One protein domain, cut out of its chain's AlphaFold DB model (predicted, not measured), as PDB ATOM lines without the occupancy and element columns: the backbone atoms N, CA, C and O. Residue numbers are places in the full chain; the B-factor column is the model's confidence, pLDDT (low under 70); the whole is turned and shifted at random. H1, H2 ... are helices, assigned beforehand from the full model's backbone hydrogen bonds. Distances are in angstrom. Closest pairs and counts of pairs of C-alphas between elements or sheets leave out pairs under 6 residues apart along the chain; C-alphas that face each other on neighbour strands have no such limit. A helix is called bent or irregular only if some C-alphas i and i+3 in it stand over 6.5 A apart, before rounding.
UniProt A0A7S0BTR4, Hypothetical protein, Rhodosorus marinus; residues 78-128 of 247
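What this domain is: This is residues 78 to 128 of the 247 residues of the protein "Hypothetical protein" of Rhodosorus marinus (UniProt A0A7S0BTR4). The model is an L or open V of two helices: a long straight helix, H1, makes the long arm, and a shorter one, H2, turns back from its far end as the short arm. The two meet at a corner through a link of two residues, and from there the arms spread away from each other, with the space between them empty. The printed part has 51 residues with two named helices, H1 then H2, and no named strand; its class is all helix. It is extended, with a radius of gyration of the C-alphas of 17.3 A, and flat, with spans of 52 by 27 by 8 A.

How they stand to each other: H1, residues 78 to 109, and H2, residues 112 to 128, are joined by a tight link, residues 110 and 111. They are close but not clearly touching, with 2 pairs of C-alphas within 8 A. Their closest C-alphas are those of Ile 107 and Gln 115, 6.1 A apart. Their lines stand at a steep tilt of 55 degrees, and they run opposite ways. Their centres are 25.8 A apart. Residues 78 to 105 of H1 and residues 120 to 128 of H2 stand free; so do residues 108 to 114, of which 112 to 114 belong to H2. In H1 and H2 every O i to N i+4 pair is within hydrogen-bond range.

Where its parts are: H1 begins at C-alpha 78, at (-54.398, 66.014, 33.210), and ends at C-alpha 109, at (-40.900, 22.375, 31.385), 45.7 A from first to last C-alpha. H2 begins at C-alpha 112, at (-33.153, 19.082, 29.209), and ends at C-alpha 128, at (-20.347, 39.006, 24.140), 24.2 A from first to last C-alpha. Neither helix is bent or irregular.

The domain as a whole: The two C-alphas farthest apart are those of Glu 78 and Glu 113, at 52.6 A. The first and last printed C-alphas, of Glu 78 and Lys 128, are 44.4 A apart. The printed part has no cut and no long link. The mean pLDDT of the printed part is 88.8, and no printed residue is under 70.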
ATOM      1  N   GLU A  78     -55.813  66.381  33.342       83.50
ATOM      2  CA  GLU A  78     -54.398  66.014  33.210       83.50
ATOM      3  C   GLU A  78     -53.939  65.119  34.372       83.50
ATOM      4  O   GLU A  78     -53.274  64.103  34.166       83.50
ATOM      5  N   GLU A  79     -54.362  65.413  35.600       83.75
ATOM      6  CA  GLU A  79     -54.082  64.583  36.773       83.75
ATOM      7  C   GLU A  79     -54.708  63.192  36.678       83.75
ATOM      8  O   GLU A  79     -54.070  62.194  37.033       83.75
ATOM      9  N   LYS A  80     -55.936  63.096  36.154       87.19
ATOM     10  CA  LYS A  80     -56.590  61.811  35.875       87.19
ATOM     11  C   LYS A  80     -55.830  61.016  34.824       87.19
ATOM     12  O   LYS A  80     -55.685  59.799  34.971       87.19
ATOM     13  N   GLU A  81     -55.332  61.670  33.780       90.44
ATOM     14  CA  GLU A  81     -54.496  61.023  32.769       90.44
ATOM     15  C   GLU A  81     -53.155  60.561  33.351       90.44
ATOM     16  O   GLU A  81     -52.756  59.413  33.137       90.44
ATOM     17  N   LEU A  82     -52.493  61.387  34.161       89.69
ATOM     18  CA  LEU A  82     -51.262  61.028  34.866       89.69
ATOM     19  C   LEU A  82     -51.485  59.871  35.846       89.69
ATOM     20  O   LEU A  82     -50.670  58.946  35.904       89.69
ATOM     21  N   TRP A  83     -52.597  59.877  36.583       91.38
ATOM     22  CA  TRP A  83     -52.999  58.764  37.438       91.38
ATOM     23  C   TRP A  83     -53.205  57.494  36.614       91.38
ATOM     24  O   TRP A  83     -52.627  56.460  36.943       91.38
ATOM     25  N   LYS A  84     -53.928  57.580  35.494       94.69
ATOM     26  CA  LYS A  84     -54.147  56.452  34.584       94.69
ATOM     27  C   LYS A  84     -52.829  55.913  34.026       94.69
ATOM     28  O   LYS A  84     -52.657  54.702  33.951       94.69
ATOM     29  N   LEU A  85     -51.872  56.774  33.679       93.44
ATOM     30  CA  LEU A  85     -50.539  56.360  33.227       93.44
ATOM     31  C   LEU A  85     -49.742  55.663  34.335       93.44
ATOM     32  O   LEU A  85     -49.069  54.666  34.064       93.44
ATOM     33  N   ARG A  86     -49.812  56.157  35.577       92.25
ATOM     34  CA  ARG A  86     -49.194  55.494  36.738       92.25
ATOM     35  C   ARG A  86     -49.831  54.131  37.000       92.25
ATOM     36  O   ARG A  86     -49.098  53.171  37.226       92.25
ATOM     37  N   GLU A  87     -51.156  54.042  36.920       95.44
ATOM     38  CA  GLU A  87     -51.898  52.799  37.131       95.44
ATOM     39  C   GLU A  87     -51.586  51.776  36.036       95.44
ATOM     40  O   GLU A  87     -51.200  50.651  36.336       95.44
ATOM     41  N   ILE A  88     -51.609  52.189  34.765       95.12
ATOM     42  CA  ILE A  88     -51.188  51.346  33.636       95.12
ATOM     43  C   ILE A  88     -49.741  50.882  33.821       95.12
ATOM     44  O   ILE A  88     -49.435  49.725  33.549       95.12
ATOM     45  N   ARG A  89     -48.836  51.745  34.302       92.94
ATOM     46  CA  ARG A  89     -47.446  51.353  34.576       92.94
ATOM     47  C   ARG A  89     -47.354  50.316  35.698       92.94
ATOM     48  O   ARG A  89     -46.520  49.422  35.599       92.94
ATOM     49  N   ARG A  90     -48.182  50.419  36.743       92.62
ATOM     50  CA  ARG A  90     -48.236  49.426  37.825       92.62
ATOM     51  C   ARG A  90     -48.728  48.081  37.300       92.62
ATOM     52  O   ARG A  90     -48.006  47.104  37.444       92.62
ATOM     53  N   VAL A  91     -49.871  48.072  36.614       94.75
ATOM     54  CA  VAL A  91     -50.441  46.859  36.006       94.75
ATOM     55  C   VAL A  91     -49.454  46.226  35.030       94.75
ATOM     56  O   VAL A  91     -49.258  45.018  35.046       94.75
ATOM     57  N   LYS A  92     -48.768  47.033  34.212       95.06
ATOM     58  CA  LYS A  92     -47.742  46.529  33.296       95.06
ATOM     59  C   LYS A  92     -46.579  45.864  34.038       95.06
ATOM     60  O   LYS A  92     -46.098  44.841  33.573       95.06
ATOM     61  N   ARG A  93     -46.123  46.432  35.159       90.62
ATOM     62  CA  ARG A  93     -45.048  45.833  35.967       90.62
ATOM     63  C   ARG A  93     -45.476  44.482  36.536       90.62
ATOM     64  O   ARG A  93     -44.714  43.533  36.443       90.62
ATOM     65  N   GLU A  94     -46.698  44.397  37.057       92.62
ATOM     66  CA  GLU A  94     -47.267  43.146  37.574       92.62
ATOM     67  C   GLU A  94     -47.377  42.082  36.471       92.62
ATOM     68  O   GLU A  94     -46.924  40.958  36.660       92.62
ATOM     69  N   GLN A  95     -47.880  42.456  35.291       94.69
ATOM     70  CA  GLN A  95     -47.955  41.552  34.139       94.69
ATOM     71  C   GLN A  95     -46.576  41.107  33.643       94.69
ATOM     72  O   GLN A  95     -46.401  39.950  33.288       94.69
ATOM     73  N   GLU A  96     -45.589  42.003  33.616       90.38
ATOM     74  CA  GLU A  96     -44.228  41.661  33.191       90.38
ATOM     75  C   GLU A  96     -43.531  40.732  34.197       90.38
ATOM     76  O   GLU A  96     -42.775  39.845  33.802       90.38
ATOM     77  N   GLU A  97     -43.772  40.908  35.498       88.06
ATOM     78  CA  GLU A  97     -43.278  39.997  36.535       88.06
ATOM     79  C   GLU A  97     -43.911  38.604  36.413       88.06
ATOM     80  O   GLU A  97     -43.195  37.602  36.498       88.06
ATOM     81  N   GLU A  98     -45.219  38.536  36.152       90.94
ATOM     82  CA  GLU A  98     -45.943  37.285  35.904       90.94
ATOM     83  C   GLU A  98     -45.449  36.595  34.622       90.94
ATOM     84  O   GLU A  98     -45.073  35.426  34.662       90.94
ATOM     85  N   GLU A  99     -45.321  37.328  33.513       90.06
ATOM     86  CA  GLU A  99     -44.806  36.800  32.242       90.06
ATOM     87  C   GLU A  99     -43.365  36.285  32.380       90.06
ATOM     88  O   GLU A  99     -43.018  35.245  31.821       90.06
ATOM     89  N   ARG A 100     -42.506  36.967  33.151       85.56
ATOM     90  CA  ARG A 100     -41.141  36.486  33.435       85.56
ATOM     91  C   ARG A 100     -41.154  35.189  34.243       85.56
ATOM     92  O   ARG A 100     -40.370  34.289  33.937       85.56
ATOM     93  N   ALA A 101     -42.025  35.084  35.246       87.00
ATOM     94  CA  ALA A 101     -42.172  33.867  36.038       87.00
ATOM     95  C   ALA A 101     -42.679  32.697  35.176       87.00
ATOM     96  O   ALA A 101     -42.098  31.610  35.211       87.00
ATOM     97  N   GLU A 102     -43.688  32.938  34.337       89.81
ATOM     98  CA  GLU A 102     -44.192  31.955  33.378       89.81
ATOM     99  C   GLU A 102     -43.124  31.562  32.355       89.81
ATOM    100  O   GLU A 102     -42.947  30.378  32.077       89.81
ATOM    101  N   ALA A 103     -42.358  32.516  31.821       85.50
ATOM    102  CA  ALA A 103     -41.274  32.235  30.887       85.50
ATOM    103  C   ALA A 103     -40.212  31.323  31.518       85.50
ATOM    104  O   ALA A 103     -39.789  30.348  30.895       85.50
ATOM    105  N   ASP A 104     -39.813  31.570  32.764       83.56
ATOM    106  CA  ASP A 104     -38.867  30.699  33.460       83.56
ATOM    107  C   ASP A 104     -39.445  29.295  33.709       83.56
ATOM    108  O   ASP A 104     -38.732  28.297  33.551       83.56
ATOM    109  N   ASP A 105     -40.737  29.184  34.013       86.19
ATOM    110  CA  ASP A 105     -41.409  27.893  34.174       86.19
ATOM    111  C   ASP A 105     -41.611  27.158  32.840       86.19
ATOM    112  O   ASP A 105     -41.450  25.936  32.781       86.19
ATOM    113  N   THR A 106     -41.857  27.868  31.734       87.00
ATOM    114  CA  THR A 106     -41.880  27.258  30.397       87.00
ATOM    115  C   THR A 106     -40.523  26.644  30.080       87.00
ATOM    116  O   THR A 106     -40.470  25.472  29.714       87.00
ATOM    117  N   ILE A 107     -39.421  27.362  30.330       85.25
ATOM    118  CA  ILE A 107     -38.060  26.843  30.138       85.25
ATOM    119  C   ILE A 107     -37.837  25.606  31.009       85.25
ATOM    120  O   ILE A 107     -37.313  24.613  30.517       85.25
ATOM    121  N   ARG A 108     -38.277  25.606  32.271       84.00
ATOM    122  CA  ARG A 108     -38.162  24.426  33.150       84.00
ATOM    123  C   ARG A 108     -38.956  23.214  32.659       84.00
ATOM    124  O   ARG A 108     -38.543  22.088  32.930       84.00
ATOM    125  N   ASN A 109     -40.056  23.432  31.942       86.62
ATOM    126  CA  ASN A 109     -40.900  22.375  31.385       86.62
ATOM    127  C   ASN A 109     -40.394  21.826  30.034       86.62
ATOM    128  O   ASN A 109     -40.846  20.762  29.609       86.62
ATOM    129  N   LEU A 110     -39.453  22.506  29.361       88.25
ATOM    130  CA  LEU A 110     -38.818  22.002  28.136       88.25
ATOM    131  C   LEU A 110     -37.925  20.775  28.416       88.25
ATOM    132  O   LEU A 110     -37.454  20.583  29.536       88.25
ATOM    133  N   PRO A 111     -37.616  19.937  27.413       89.94
ATOM    134  CA  PRO A 111     -36.638  18.864  27.567       89.94
ATOM    135  C   PRO A 111     -35.228  19.409  27.870       89.94
ATOM    136  O   PRO A 111     -34.818  20.457  27.370       89.94
ATOM    137  N   LEU A 112     -34.451  18.655  28.659       86.06
ATOM    138  CA  LEU A 112     -33.153  19.082  29.209       86.06
ATOM    139  C   LEU A 112     -32.148  19.562  28.143       86.06
ATOM    140  O   LEU A 112     -31.354  20.471  28.387       86.06
ATOM    141  N   GLU A 113     -32.182  18.971  26.947       86.88
ATOM    142  CA  GLU A 113     -31.305  19.366  25.843       86.88
ATOM    143  C   GLU A 113     -31.625  20.781  25.332       86.88
ATOM    144  O   GLU A 113     -30.713  21.576  25.098       86.88
ATOM    145  N   GLU A 114     -32.903  21.133  25.216       87.50
ATOM    146  CA  GLU A 114     -33.338  22.461  24.775       87.50
ATOM    147  C   GLU A 114     -33.098  23.511  25.861       87.50
ATOM    148  O   GLU A 114     -32.575  24.585  25.560       87.50
ATOM    149  N   GLN A 115     -33.334  23.162  27.132       87.69
ATOM    150  CA  GLN A 115     -32.956  24.006  28.272       87.69
ATOM    151  C   GLN A 115     -31.471  24.367  28.232       87.69
ATOM    152  O   GLN A 115     -31.097  25.535  28.345       87.69
ATOM    153  N   SER A 116     -30.612  23.366  28.017       86.62
ATOM    154  CA  SER A 116     -29.169  23.580  27.955       86.62
ATOM    155  C   SER A 116     -28.774  24.499  26.795       86.62
ATOM    156  O   SER A 116     -27.902  25.348  26.963       86.62
ATOM    157  N   LYS A 117     -29.435  24.391  25.632       90.38
ATOM    158  CA  LYS A 117     -29.188  25.266  24.476       90.38
ATOM    159  C   LYS A 117     -29.559  26.713  24.790       90.38
ATOM    160  O   LYS A 117     -28.745  27.593  24.531       90.38
ATOM    161  N   ILE A 118     -30.720  26.946  25.403       88.06
ATOM    162  CA  ILE A 118     -31.186  28.288  25.790       88.06
ATOM    163  C   ILE A 118     -30.246  28.912  26.829       88.06
ATOM    164  O   ILE A 118     -29.819  30.055  26.674       88.06
ATOM    165  N   ILE A 119     -29.864  28.157  27.863       88.38
ATOM    166  CA  ILE A 119     -28.936  28.635  28.899       88.38
ATOM    167  C   ILE A 119     -27.564  28.949  28.293       88.38
ATOM    168  O   ILE A 119     -26.997  30.004  28.568       88.38
ATOM    169  N   ASN A 120     -27.037  28.071  27.438       89.88
ATOM    170  CA  ASN A 120     -25.755  28.299  26.774       89.88
ATOM    171  C   ASN A 120     -25.798  29.522  25.850       89.88
ATOM    172  O   ASN A 120     -24.830  30.273  25.810       89.88
ATOM    173  N   GLN A 121     -26.903  29.751  25.137       91.25
ATOM    174  CA  GLN A 121     -27.084  30.957  24.326       91.25
ATOM    175  C   GLN A 121     -27.093  32.222  25.191       91.25
ATOM    176  O   GLN A 121     -26.330  33.139  24.897       91.25
ATOM    177  N   ARG A 122     -27.850  32.236  26.302       88.25
ATOM    178  CA  ARG A 122     -27.843  33.349  27.273       88.25
ATOM    179  C   ARG A 122     -26.430  33.629  27.797       88.25
ATOM    180  O   ARG A 122     -25.992  34.773  27.799       88.25
ATOM    181  N   LEU A 123     -25.683  32.583  28.159       87.00
ATOM    182  CA  LEU A 123     -24.290  32.712  28.599       87.00
ATOM    183  C   LEU A 123     -23.369  33.256  27.497       87.00
ATOM    184  O   LEU A 123     -22.514  34.093  27.781       87.00
ATOM    185  N   GLU A 124     -23.521  32.804  26.249       88.94
ATOM    186  CA  GLU A 124     -22.740  33.329  25.123       88.94
ATOM    187  C   GLU A 124     -23.046  34.810  24.858       88.94
ATOM    188  O   GLU A 124     -22.135  35.569  24.522       88.94
ATOM    189  N   ASP A 125     -24.300  35.233  24.998       86.56
ATOM    190  CA  ASP A 125     -24.697  36.629  24.818       86.56
ATOM    191  C   ASP A 125     -24.185  37.515  25.961       86.56
ATOM    192  O   ASP A 125     -23.621  38.580  25.696       86.56
ATOM    193  N   ASP A 126     -24.227  37.031  27.205       83.06
ATOM    194  CA  ASP A 126     -23.586  37.683  28.351       83.06
ATOM    195  C   ASP A 126     -22.068  37.814  28.157       83.06
ATOM    196  O   ASP A 126     -21.469  38.844  28.477       83.06
ATOM    197  N   GLU A 127     -21.410  36.784  27.617       83.44
ATOM    198  CA  GLU A 127     -19.979  36.830  27.308       83.44
ATOM    199  C   GLU A 127     -19.642  37.827  26.199       83.44
ATOM    200  O   GLU A 127     -18.613  38.499  26.295       83.44
ATOM    201  N   LYS A 128     -20.498  37.971  25.180       81.50
ATOM    202  CA  LYS A 128     -20.347  39.006  24.140       81.50
ATOM    203  C   LYS A 128     -20.582  40.410  24.701       81.50
ATOM    204  O   LYS A 128     -19.888  41.343  24.299       81.50
TER     205      LYS A 128